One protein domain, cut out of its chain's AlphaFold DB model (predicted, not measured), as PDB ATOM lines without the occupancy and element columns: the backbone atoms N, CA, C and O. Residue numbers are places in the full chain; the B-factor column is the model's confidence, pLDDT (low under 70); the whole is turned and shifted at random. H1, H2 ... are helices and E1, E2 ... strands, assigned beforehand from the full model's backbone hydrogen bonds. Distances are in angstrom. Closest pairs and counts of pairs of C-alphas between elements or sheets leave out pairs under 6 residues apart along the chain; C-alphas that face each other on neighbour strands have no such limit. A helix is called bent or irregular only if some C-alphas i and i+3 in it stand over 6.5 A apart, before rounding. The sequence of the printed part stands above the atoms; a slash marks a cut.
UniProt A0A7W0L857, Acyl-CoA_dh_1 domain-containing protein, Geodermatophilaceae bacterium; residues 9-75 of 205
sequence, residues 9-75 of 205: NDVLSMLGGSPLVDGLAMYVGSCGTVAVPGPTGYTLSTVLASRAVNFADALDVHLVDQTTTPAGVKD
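Overview. This is residues 9 to 75 of the 205 residues of the protein "Acyl-CoA_dh_1 domain-containing protein" of Geodermatophilaceae bacterium (UniProt A0A7W0L857). A single antiparallel sheet of four strands is strongly twisted and curled like part of a barrel, with the long bent strand E3 pairing with E2 along its first half and with E4 along its second. The turn of the hairpin E2 and E3 and the loop of the hairpin E3 and E4 lie toward opposite ends of the longest axis, while the short helix H1 only grazes the sheet. The printed part has 67 residues, with one named helix and four named strands in the order H1 E1 E2 E3 E4, and the sheet runs E1 E4 E3 E2. The class is mostly strand, though under half of the residues are in named elements. The whole is compact, with a radius of gyration of the C-alphas of 11.4 A, and elongated, spanning 36 by 23 by 18 A.

Arrangement. The sheet has E1, residues 24 to 26, and E2, residues 33 to 38, as edge strands, and E4, residues 61 to 67, and E3, residues 41 to 52, as inner strands. E2, E3 and E4 form a meander, each strand the antiparallel neighbour of the one before, and with E1, the antiparallel neighbour of E4, they form a Greek key. E3 bends by 83 degrees at residue 49. Its pairing is staggered: residues 41 to 46 pair with E2, where N 36 and O 43 are 2.9 A apart, within hydrogen-bond range, and residues 47 to 52 pair with E4, where N 63 and O 51 are 2.9 A apart. E1 and E4 have N 62 and O 25 at 2.8 A. From edge to edge the way across the sheet turns by 153 degrees, and the closest C-alphas of E1 and E2, those of Ala 25 and Val 34, are 7.0 A apart. E2 and E4 are only just apart, closest 8.5 A. Residues 18 to 19 pair parallel with residues 34 to 35 of E2, and residues 71 to 72 pair antiparallel with residues 43 to 44 of E3. H1, residues 9 to 13, only grazes the sheet; its O i to N i+4 pair is within hydrogen-bond range.

Along the chain. E3 begins with C-alpha 41 at (159.767, 157.672, 173.132) and ends with C-alpha 52 at (156.797, 184.012, 166.289), 27.4 A away. E2 is 15.9 A long and E4 15.7 A, ending with C-alpha 67 at (158.556, 170.414, 159.701). E1 has three residues, and H1 begins with C-alpha 9 at (167.556, 176.750, 175.847).

Size, cuts and confidence. The two C-alphas farthest apart, those of Thr 40 and Ala 56, are 36.8 A from each other. The printed part has no cut. The link from E2 to E3 is tight, the other links are short, and no link is long. The mean pLDDT of the printed part is 88.8, and residues 56 to 57 are under 70.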
ATOM      1  N   ASN A   9     167.192 177.617 176.960       82.56
ATOM      2  CA  ASN A   9     167.556 176.750 175.847       82.56
ATOM      3  C   ASN A   9     168.444 175.564 176.266       82.56
ATOM      4  O   ASN A   9     168.350 174.499 175.665       82.56
ATOM      5  N   ASP A  10     169.249 175.702 177.325       85.56
ATOM      6  CA  ASP A  10     170.108 174.608 177.797       85.56
ATOM      7  C   ASP A  10     169.258 173.434 178.299       85.56
ATOM      8  O   ASP A  10     169.555 172.279 177.996       85.56
ATOM      9  N   VAL A  11     168.145 173.730 178.983       88.25
ATOM     10  CA  VAL A  11     167.173 172.717 179.416       88.25
ATOM     11  C   VAL A  11     166.554 172.038 178.197       88.25
ATOM     12  O   VAL A  11     166.575 170.815 178.109       88.25
ATOM     13  N   LEU A  12     166.064 172.812 177.224       85.88
ATOM     14  CA  LEU A  12     165.413 172.277 176.018       85.88
ATOM     15  C   LEU A  12     166.360 171.410 175.178       85.88
ATOM     16  O   LEU A  12     165.961 170.364 174.664       85.88
ATOM     17  N   SER A  13     167.634 171.792 175.102       85.94
ATOM     18  CA  SER A  13     168.652 171.075 174.332       85.94
ATOM     19  C   SER A  13     168.889 169.632 174.799       85.94
ATOM     20  O   SER A  13     169.362 168.814 174.009       85.94
ATOM     21  N   MET A  14     168.495 169.274 176.030       90.88
ATOM     22  CA  MET A  14     168.605 167.902 176.549       90.88
ATOM     23  C   MET A  14     167.760 166.900 175.743       90.88
ATOM     24  O   MET A  14     168.186 165.760 175.531       90.88
ATOM     25  N   LEU A  15     166.625 167.338 175.184       90.88
ATOM     26  CA  LEU A  15     165.837 166.552 174.225       90.88
ATOM     27  C   LEU A  15     166.419 166.584 172.804       90.88
ATOM     28  O   LEU A  15     165.972 165.844 171.935       90.88
ATOM     29  N   GLY A  16     167.420 167.414 172.519       90.19
ATOM     30  CA  GLY A  16     167.902 167.658 171.155       90.19
ATOM     31  C   GLY A  16     166.964 168.527 170.307       90.19
ATOM     32  O   GLY A  16     167.215 168.700 169.117       90.19
ATOM     33  N   GLY A  17     165.910 169.076 170.910       90.62
ATOM     34  CA  GLY A  17     164.938 169.972 170.294       90.62
ATOM     35  C   GLY A  17     163.908 170.438 171.324       90.62
ATOM     36  O   GLY A  17     163.752 169.812 172.370       90.62
ATOM     37  N   SER A  18     163.200 171.531 171.047       92.12
ATOM     38  CA  SER A  18     162.110 171.975 171.922       92.12
ATOM     39  C   SER A  18     160.952 170.979 171.863       92.12
ATOM     40  O   SER A  18     160.583 170.585 170.759       92.12
ATOM     41  N   PRO A  19     160.306 170.629 172.988       92.38
ATOM     42  CA  PRO A  19     158.988 169.999 172.962       92.38
ATOM     43  C   PRO A  19     158.056 170.729 171.986       92.38
ATOM     44  O   PRO A  19     157.933 171.956 172.075       92.38
ATOM     45  N   LEU A  20     157.454 169.992 171.048       93.19
ATOM     46  CA  LEU A  20     156.360 170.480 170.215       93.19
ATOM     47  C   LEU A  20     155.055 170.181 170.932       93.19
ATOM     48  O   LEU A  20     154.687 169.023 171.099       93.19
ATOM     49  N   VAL A  21     154.356 171.229 171.322       89.44
ATOM     50  CA  VAL A  21     153.164 171.140 172.152       89.44
ATOM     51  C   VAL A  21     152.060 171.936 171.478       89.44
ATOM     52  O   VAL A  21     152.186 173.149 171.360       89.44
ATOM     53  N   ASP A  22     151.007 171.274 171.003       87.69
ATOM     54  CA  ASP A  22     149.879 171.912 170.302       87.69
ATOM     55  C   ASP A  22     150.316 172.857 169.166       87.69
ATOM     56  O   ASP A  22     149.792 173.953 168.979       87.69
ATOM     57  N   GLY A  23     151.348 172.445 168.421       91.19
ATOM     58  CA  GLY A  23     151.951 173.247 167.351       91.19
ATOM     59  C   GLY A  23     152.865 174.377 167.837       91.19
ATOM     60  O   GLY A  23     153.429 175.085 167.010       91.19
ATOM     61  N   LEU A  24     153.056 174.555 169.144       92.81
ATOM     62  CA  LEU A  24     153.947 175.549 169.738       92.81
ATOM     63  C   LEU A  24     155.290 174.931 170.133       92.81
ATOM     64  O   LEU A  24     155.359 173.805 170.619       92.81
ATOM     65  N   ALA A  25     156.366 175.698 169.986       92.38
ATOM     66  CA  ALA A  25     157.697 175.335 170.463       92.38
ATOM     67  C   ALA A  25     158.469 176.581 170.920       92.38
ATOM     68  O   ALA A  25     158.257 177.673 170.398       92.38
ATOM     69  N   MET A  26     159.363 176.432 171.897       90.06
ATOM     70  CA  MET A  26     160.178 177.523 172.447       90.06
ATOM     71  C   MET A  26     161.580 177.532 171.834       90.06
ATOM     72  O   MET A  26     162.169 176.474 171.639       90.06
ATOM     73  N   TYR A  27     162.152 178.717 171.612       85.81
ATOM     74  CA  TYR A  27     163.531 178.916 171.141       85.81
ATOM     75  C   TYR A  27     163.883 178.138 169.861       85.81
ATOM     76  O   TYR A  27     165.025 177.721 169.666       85.81
ATOM     77  N   VAL A  28     162.901 177.917 168.982       83.88
ATOM     78  CA  VAL A  28     163.109 177.187 167.722       83.88
ATOM     79  C   VAL A  28     163.492 178.098 166.560       83.88
ATOM     80  O   VAL A  28     164.083 177.622 165.597       83.88
ATOM     81  N   GLY A  29     163.189 179.397 166.609       78.06
ATOM     82  CA  GLY A  29     163.452 180.302 165.487       78.06
ATOM     83  C   GLY A  29     162.911 179.773 164.146       78.06
ATOM     84  O   GLY A  29     161.921 179.039 164.091       78.06
ATOM     85  N   SER A  30     163.578 180.128 163.043       70.56
ATOM     86  CA  SER A  30     163.206 179.708 161.680       70.56
ATOM     87  C   SER A  30     163.786 178.355 161.238       70.56
ATOM     88  O   SER A  30     163.484 177.917 160.134       70.56
ATOM     89  N   CYS A  31     164.649 177.718 162.039       72.38
ATOM     90  CA  CYS A  31     165.383 176.504 161.642       72.38
ATOM     91  C   CYS A  31     165.747 175.557 162.802       72.38
ATOM     92  O   CYS A  31     166.641 174.722 162.669       72.38
ATOM     93  N   GLY A  32     165.099 175.695 163.957       88.81
ATOM     94  CA  GLY A  32     165.348 174.860 165.128       88.81
ATOM     95  C   GLY A  32     164.786 173.450 164.992       88.81
ATOM     96  O   GLY A  32     164.131 173.097 164.014       88.81
ATOM     97  N   THR A  33     165.022 172.640 166.016       93.50
ATOM     98  CA  THR A  33     164.544 171.257 166.075       93.50
ATOM     99  C   THR A  33     163.430 171.146 167.099       93.50
ATOM    100  O   THR A  33     163.520 171.727 168.183       93.50
ATOM    101  N   VAL A  34     162.405 170.363 166.778       94.75
ATOM    102  CA  VAL A  34     161.309 170.050 167.690       94.75
ATOM    103  C   VAL A  34     161.240 168.567 168.022       94.75
ATOM    104  O   VAL A  34     161.530 167.723 167.178       94.75
ATOM    105  N   ALA A  35     160.854 168.269 169.258       94.50
ATOM    106  CA  ALA A  35     160.660 166.940 169.810       94.50
ATOM    107  C   ALA A  35     159.163 166.629 169.909       94.50
ATOM    108  O   ALA A  35     158.426 167.367 170.559       94.50
ATOM    109  N   VAL A  36     158.727 165.532 169.290       92.12
ATOM    110  CA  VAL A  36     157.320 165.098 169.276       92.12
ATOM    111  C   VAL A  36     157.202 163.747 169.982       92.12
ATOM    112  O   VAL A  36     157.839 162.793 169.514       92.12
ATOM    113  N   PRO A  37     156.431 163.631 171.082       90.56
ATOM    114  CA  PRO A  37     156.184 162.358 171.754       90.56
ATOM    115  C   PRO A  37     155.689 161.269 170.797       90.56
ATOM    116  O   PRO A  37     154.954 161.532 169.850       90.56
ATOM    117  N   GLY A  38     156.086 160.025 171.057       86.94
ATOM    118  CA  GLY A  38     155.602 158.858 170.328       86.94
ATOM    119  C   GLY A  38     155.607 157.592 171.193       86.94
ATOM    120  O   GLY A  38     156.143 157.609 172.306       86.94
ATOM    121  N   PRO A  39     155.069 156.469 170.682       80.44
ATOM    122  CA  PRO A  39     154.838 155.260 171.482       80.44
ATOM    123  C   PRO A  39     156.116 154.670 172.099       80.44
ATOM    124  O   PRO A  39     156.112 154.150 173.209       80.44
ATOM    125  N   THR A  40     157.244 154.780 171.395       80.56
ATOM    126  CA  THR A  40     158.551 154.248 171.822       80.56
ATOM    127  C   THR A  40     159.486 155.319 172.403       80.56
ATOM    128  O   THR A  40     160.663 155.050 172.644       80.56
ATOM    129  N   GLY A  41     158.986 156.540 172.638       89.19
ATOM    130  CA  GLY A  41     159.767 157.672 173.132       89.19
ATOM    131  C   GLY A  41     159.332 158.983 172.487       89.19
ATOM    132  O   GLY A  41     158.299 159.541 172.846       89.19
ATOM    133  N   TYR A  42     160.145 159.493 171.563       94.50
ATOM    134  CA  TYR A  42     159.850 160.694 170.786       94.50
ATOM    135  C   TYR A  42     160.651 160.698 169.480       94.50
ATOM    136  O   TYR A  42     161.619 159.947 169.318       94.50
ATOM    137  N   THR A  43     160.240 161.550 168.551       94.94
ATOM    138  CA  THR A  43     160.933 161.809 167.285       94.94
ATOM    139  C   THR A  43     161.403 163.256 167.224       94.94
ATOM    140  O   THR A  43     160.898 164.107 167.959       94.94
ATOM    141  N   LEU A  44     162.385 163.530 166.367       95.44
ATOM    142  CA  LEU A  44     162.850 164.885 166.089       95.44
ATOM    143  C   LEU A  44     162.489 165.288 164.663       95.44
ATOM    144  O   LEU A  44     162.728 164.525 163.726       95.44
ATOM    145  N   SER A  45     162.005 166.513 164.503       94.88
ATOM    146  CA  SER A  45     161.813 167.138 163.195       94.88
ATOM    147  C   SER A  45     162.492 168.500 163.156       94.88
ATOM    148  O   SER A  45     162.503 169.230 164.147       94.88
ATOM    149  N   THR A  46     163.055 168.860 162.005       95.12
ATOM    150  CA  THR A  46     163.595 170.209 161.786       95.12
ATOM    151  C   THR A  46     162.459 171.131 161.367       95.12
ATOM    152  O   THR A  46     161.644 170.766 160.518       95.12
ATOM    153  N   VAL A  47     162.397 172.318 161.961       95.00
ATOM    154  CA  VAL A  47     161.444 173.371 161.609       95.00
ATOM    155  C   VAL A  47     161.835 173.956 160.255       95.00
ATOM    156  O   VAL A  47     162.964 174.404 160.069       95.00
ATOM    157  N   LEU A  48     160.893 173.942 159.314       94.31
ATOM    158  CA  LEU A  48     161.046 174.526 157.977       94.31
ATOM    159  C   LEU A  48     160.363 175.890 157.878       94.31
ATOM    160  O   LEU A  48     160.834 176.777 157.173       94.31
ATOM    161  N   ALA A  49     159.248 176.048 158.590       93.31
ATOM    162  CA  ALA A  49     158.527 177.302 158.694       93.31
ATOM    163  C   ALA A  49     157.894 177.415 160.078       93.31
ATOM    164  O   ALA A  49     157.309 176.462 160.600       93.31
ATOM    165  N   SER A  50     158.011 178.597 160.664       94.56
ATOM    166  CA  SER A  50     157.380 178.937 161.926       94.56
ATOM    167  C   SER A  50     157.083 180.428 161.972       94.56
ATOM    168  O   SER A  50     157.676 181.234 161.245       94.56
ATOM    169  N   ARG A  51     156.179 180.806 162.863       92.62
ATOM    170  CA  ARG A  51     155.805 182.192 163.114       92.62
ATOM    171  C   ARG A  51     155.951 182.491 164.596       92.62
ATOM    172  O   ARG A  51     155.418 181.767 165.435       92.62
ATOM    173  N   ALA A  52     156.667 183.563 164.912       90.56
ATOM    174  CA  ALA A  52     156.797 184.012 166.289       90.56
ATOM    175  C   ALA A  52     155.411 184.348 166.855       90.56
ATOM    176  O   ALA A  52     154.590 185.004 166.201       90.56
ATOM    177  N   VAL A  53     155.147 183.902 168.082       89.31
ATOM    178  CA  VAL A  53     153.970 184.347 168.821       89.31
ATOM    179  C   VAL A  53     154.226 185.789 169.244       89.31
ATOM    180  O   VAL A  53     155.055 186.062 170.111       89.31
ATOM    181  N   ASN A  54     153.510 186.721 168.613       80.81
ATOM    182  CA  ASN A  54     153.663 188.164 168.812       80.81
ATOM    183  C   ASN A  54     152.999 188.632 170.113       80.81
ATOM    184  O   ASN A  54     152.086 189.457 170.113       80.81
ATOM    185  N   PHE A  55     153.460 188.088 171.231       77.00
ATOM    186  CA  PHE A  55     153.161 188.591 172.559       77.00
ATOM    187  C   PHE A  55     154.436 189.190 173.138       77.00
ATOM    188  O   PHE A  55     155.531 188.657 172.931       77.00
ATOM    189  N   ALA A  56     154.305 190.305 173.860       66.19
ATOM    190  CA  ALA A  56     155.442 190.859 174.569       66.19
ATOM    191  C   ALA A  56     156.019 189.743 175.431       66.19
ATOM    192  O   ALA A  56     155.309 189.131 176.232       66.19
ATOM    193  N   ASP A  57     157.324 189.503 175.297       68.25
ATOM    194  CA  ASP A  57     158.015 188.707 176.293       68.25
ATOM    195  C   ASP A  57     157.651 187.192 176.251       68.25
ATOM    196  O   ASP A  57     157.795 186.471 177.247       68.25
ATOM    197  N   ALA A  58     157.248 186.700 175.066       74.06
ATOM    198  CA  ALA A  58     156.840 185.321 174.753       74.06
ATOM    199  C   ALA A  58     157.953 184.255 174.830       74.06
ATOM    200  O   ALA A  58     157.735 183.136 174.389       74.06
ATOM    201  N   LEU A  59     159.136 184.578 175.368       82.12
ATOM    202  CA  LEU A  59     160.269 183.647 175.525       82.12
ATOM    203  C   LEU A  59     160.614 182.874 174.240       82.12
ATOM    204  O   LEU A  59     160.921 181.687 174.297       82.12
ATOM    205  N   ASP A  60     160.558 183.566 173.100       87.44
ATOM    206  CA  ASP A  60     160.845 182.997 171.780       87.44
ATOM    207  C   ASP A  60     159.960 181.779 171.443       87.44
ATOM    208  O   ASP A  60     160.412 180.790 170.869       87.44
ATOM    209  N   VAL A  61     158.687 181.815 171.856       90.19
ATOM    210  CA  VAL A  61     157.682 180.828 171.442       90.19
ATOM    211  C   VAL A  61     157.268 181.086 169.997       90.19
ATOM    212  O   VAL A  61     156.917 182.204 169.615       90.19
ATOM    213  N   HIS A  62     157.251 180.023 169.206       92.94
ATOM    214  CA  HIS A  62     156.802 180.008 167.825       92.94
ATOM    215  C   HIS A  62     155.654 179.016 167.650       92.94
ATOM    216  O   HIS A  62     155.665 177.946 168.254       92.94
ATOM    217  N   LEU A  63     154.710 179.351 166.772       93.50
ATOM    218  CA  LEU A  63     153.832 178.367 166.146       93.50
ATOM    219  C   LEU A  63     154.589 177.750 164.963       93.50
ATOM    220  O   LEU A  63     155.099 178.469 164.101       93.50
ATOM    221  N   VAL A  64     154.710 176.431 164.956       94.69
ATOM    222  CA  VAL A  64     155.431 175.653 163.954       94.69
ATOM    223  C   VAL A  64     154.454 175.249 162.856       94.69
ATOM    224  O   VAL A  64     153.559 174.441 163.080       94.69
ATOM    225  N   ASP A  65     154.643 175.814 161.665       93.25
ATOM    226  CA  ASP A  65     153.747 175.614 160.523       93.25
ATOM    227  C   ASP A  65     154.153 174.375 159.709       93.25
ATOM    228  O   ASP A  65     153.306 173.626 159.224       93.25
ATOM    229  N   GLN A  66     155.462 174.161 159.533       93.75
ATOM    230  CA  GLN A  66     155.996 173.063 158.727       93.75
ATOM    231  C   GLN A  66     157.263 172.480 159.339       93.75
ATOM    232  O   GLN A  66     158.147 173.204 159.806       93.75
ATOM    233  N   THR A  67     157.376 171.156 159.263       95.44
ATOM    234  CA  THR A  67     158.556 170.414 159.701       95.44
ATOM    235  C   THR A  67     158.973 169.376 158.667       95.44
ATOM    236  O   THR A  67     158.199 169.007 157.781       95.44
ATOM    237  N   THR A  68     160.217 168.914 158.761       94.94
ATOM    238  CA  THR A  68     160.682 167.745 158.011       94.94
ATOM    239  C   THR A  68     159.972 166.474 158.470       94.94
ATOM    240  O   THR A  68     159.381 166.423 159.549       94.94
ATOM    241  N   THR A  69     160.113 165.397 157.695       93.56
ATOM    242  CA  THR A  69     159.742 164.054 158.154       93.56
ATOM    243  C   THR A  69     160.424 163.748 159.498       93.56
ATOM    244  O   THR A  69     161.635 163.975 159.609       93.56
ATOM    245  N   PRO A  70     159.681 163.253 160.507       92.69
ATOM    246  CA  PRO A  70     160.256 162.926 161.802       92.69
ATOM    247  C   PRO A  70     161.318 161.831 161.703       92.69
ATOM    248  O   PRO A  70     161.133 160.820 161.021       92.69
ATOM    249  N   ALA A  71     162.420 162.021 162.420       93.06
ATOM    250  CA  ALA A  71     163.512 161.068 162.529       93.06
ATOM    251  C   ALA A  71     163.565 160.453 163.934       93.06
ATOM    252  O   ALA A  71     163.271 161.105 164.941       93.06
ATOM    253  N   GLY A  72     163.964 159.182 163.998       92.00
ATOM    254  CA  GLY A  72     164.186 158.484 165.260       92.00
ATOM    255  C   GLY A  72     165.335 159.097 166.059       92.00
ATOM    256  O   GLY A  72     166.293 159.638 165.503       92.00
ATOM    257  N   VAL A  73     165.248 158.987 167.381       93.12
ATOM    258  CA  VAL A  73     166.242 159.545 168.300       93.12
ATOM    259  C   VAL A  73     167.099 158.440 168.896       93.12
ATOM    260  O   VAL A  73     166.597 157.391 169.293       93.12
ATOM    261  N   LYS A  74     168.405 158.692 169.006       92.31
ATOM    262  CA  LYS A  74     169.322 157.821 169.743       92.31
ATOM    263  C   LYS A  74     169.112 157.972 171.254       92.31
ATOM    264  O   LYS A  74     169.166 159.091 171.767       92.31
ATOM    265  N   ASP A  75     168.956 156.843 171.945       92.50
ATOM    266  CA  ASP A  75     168.768 156.745 173.400       92.50
ATOM    267  C   ASP A  75     167.609 157.627 173.928       92.50
ATOM    268  O   ASP A  75     167.813 158.447 174.831       92.50
TER     269      ASP A  75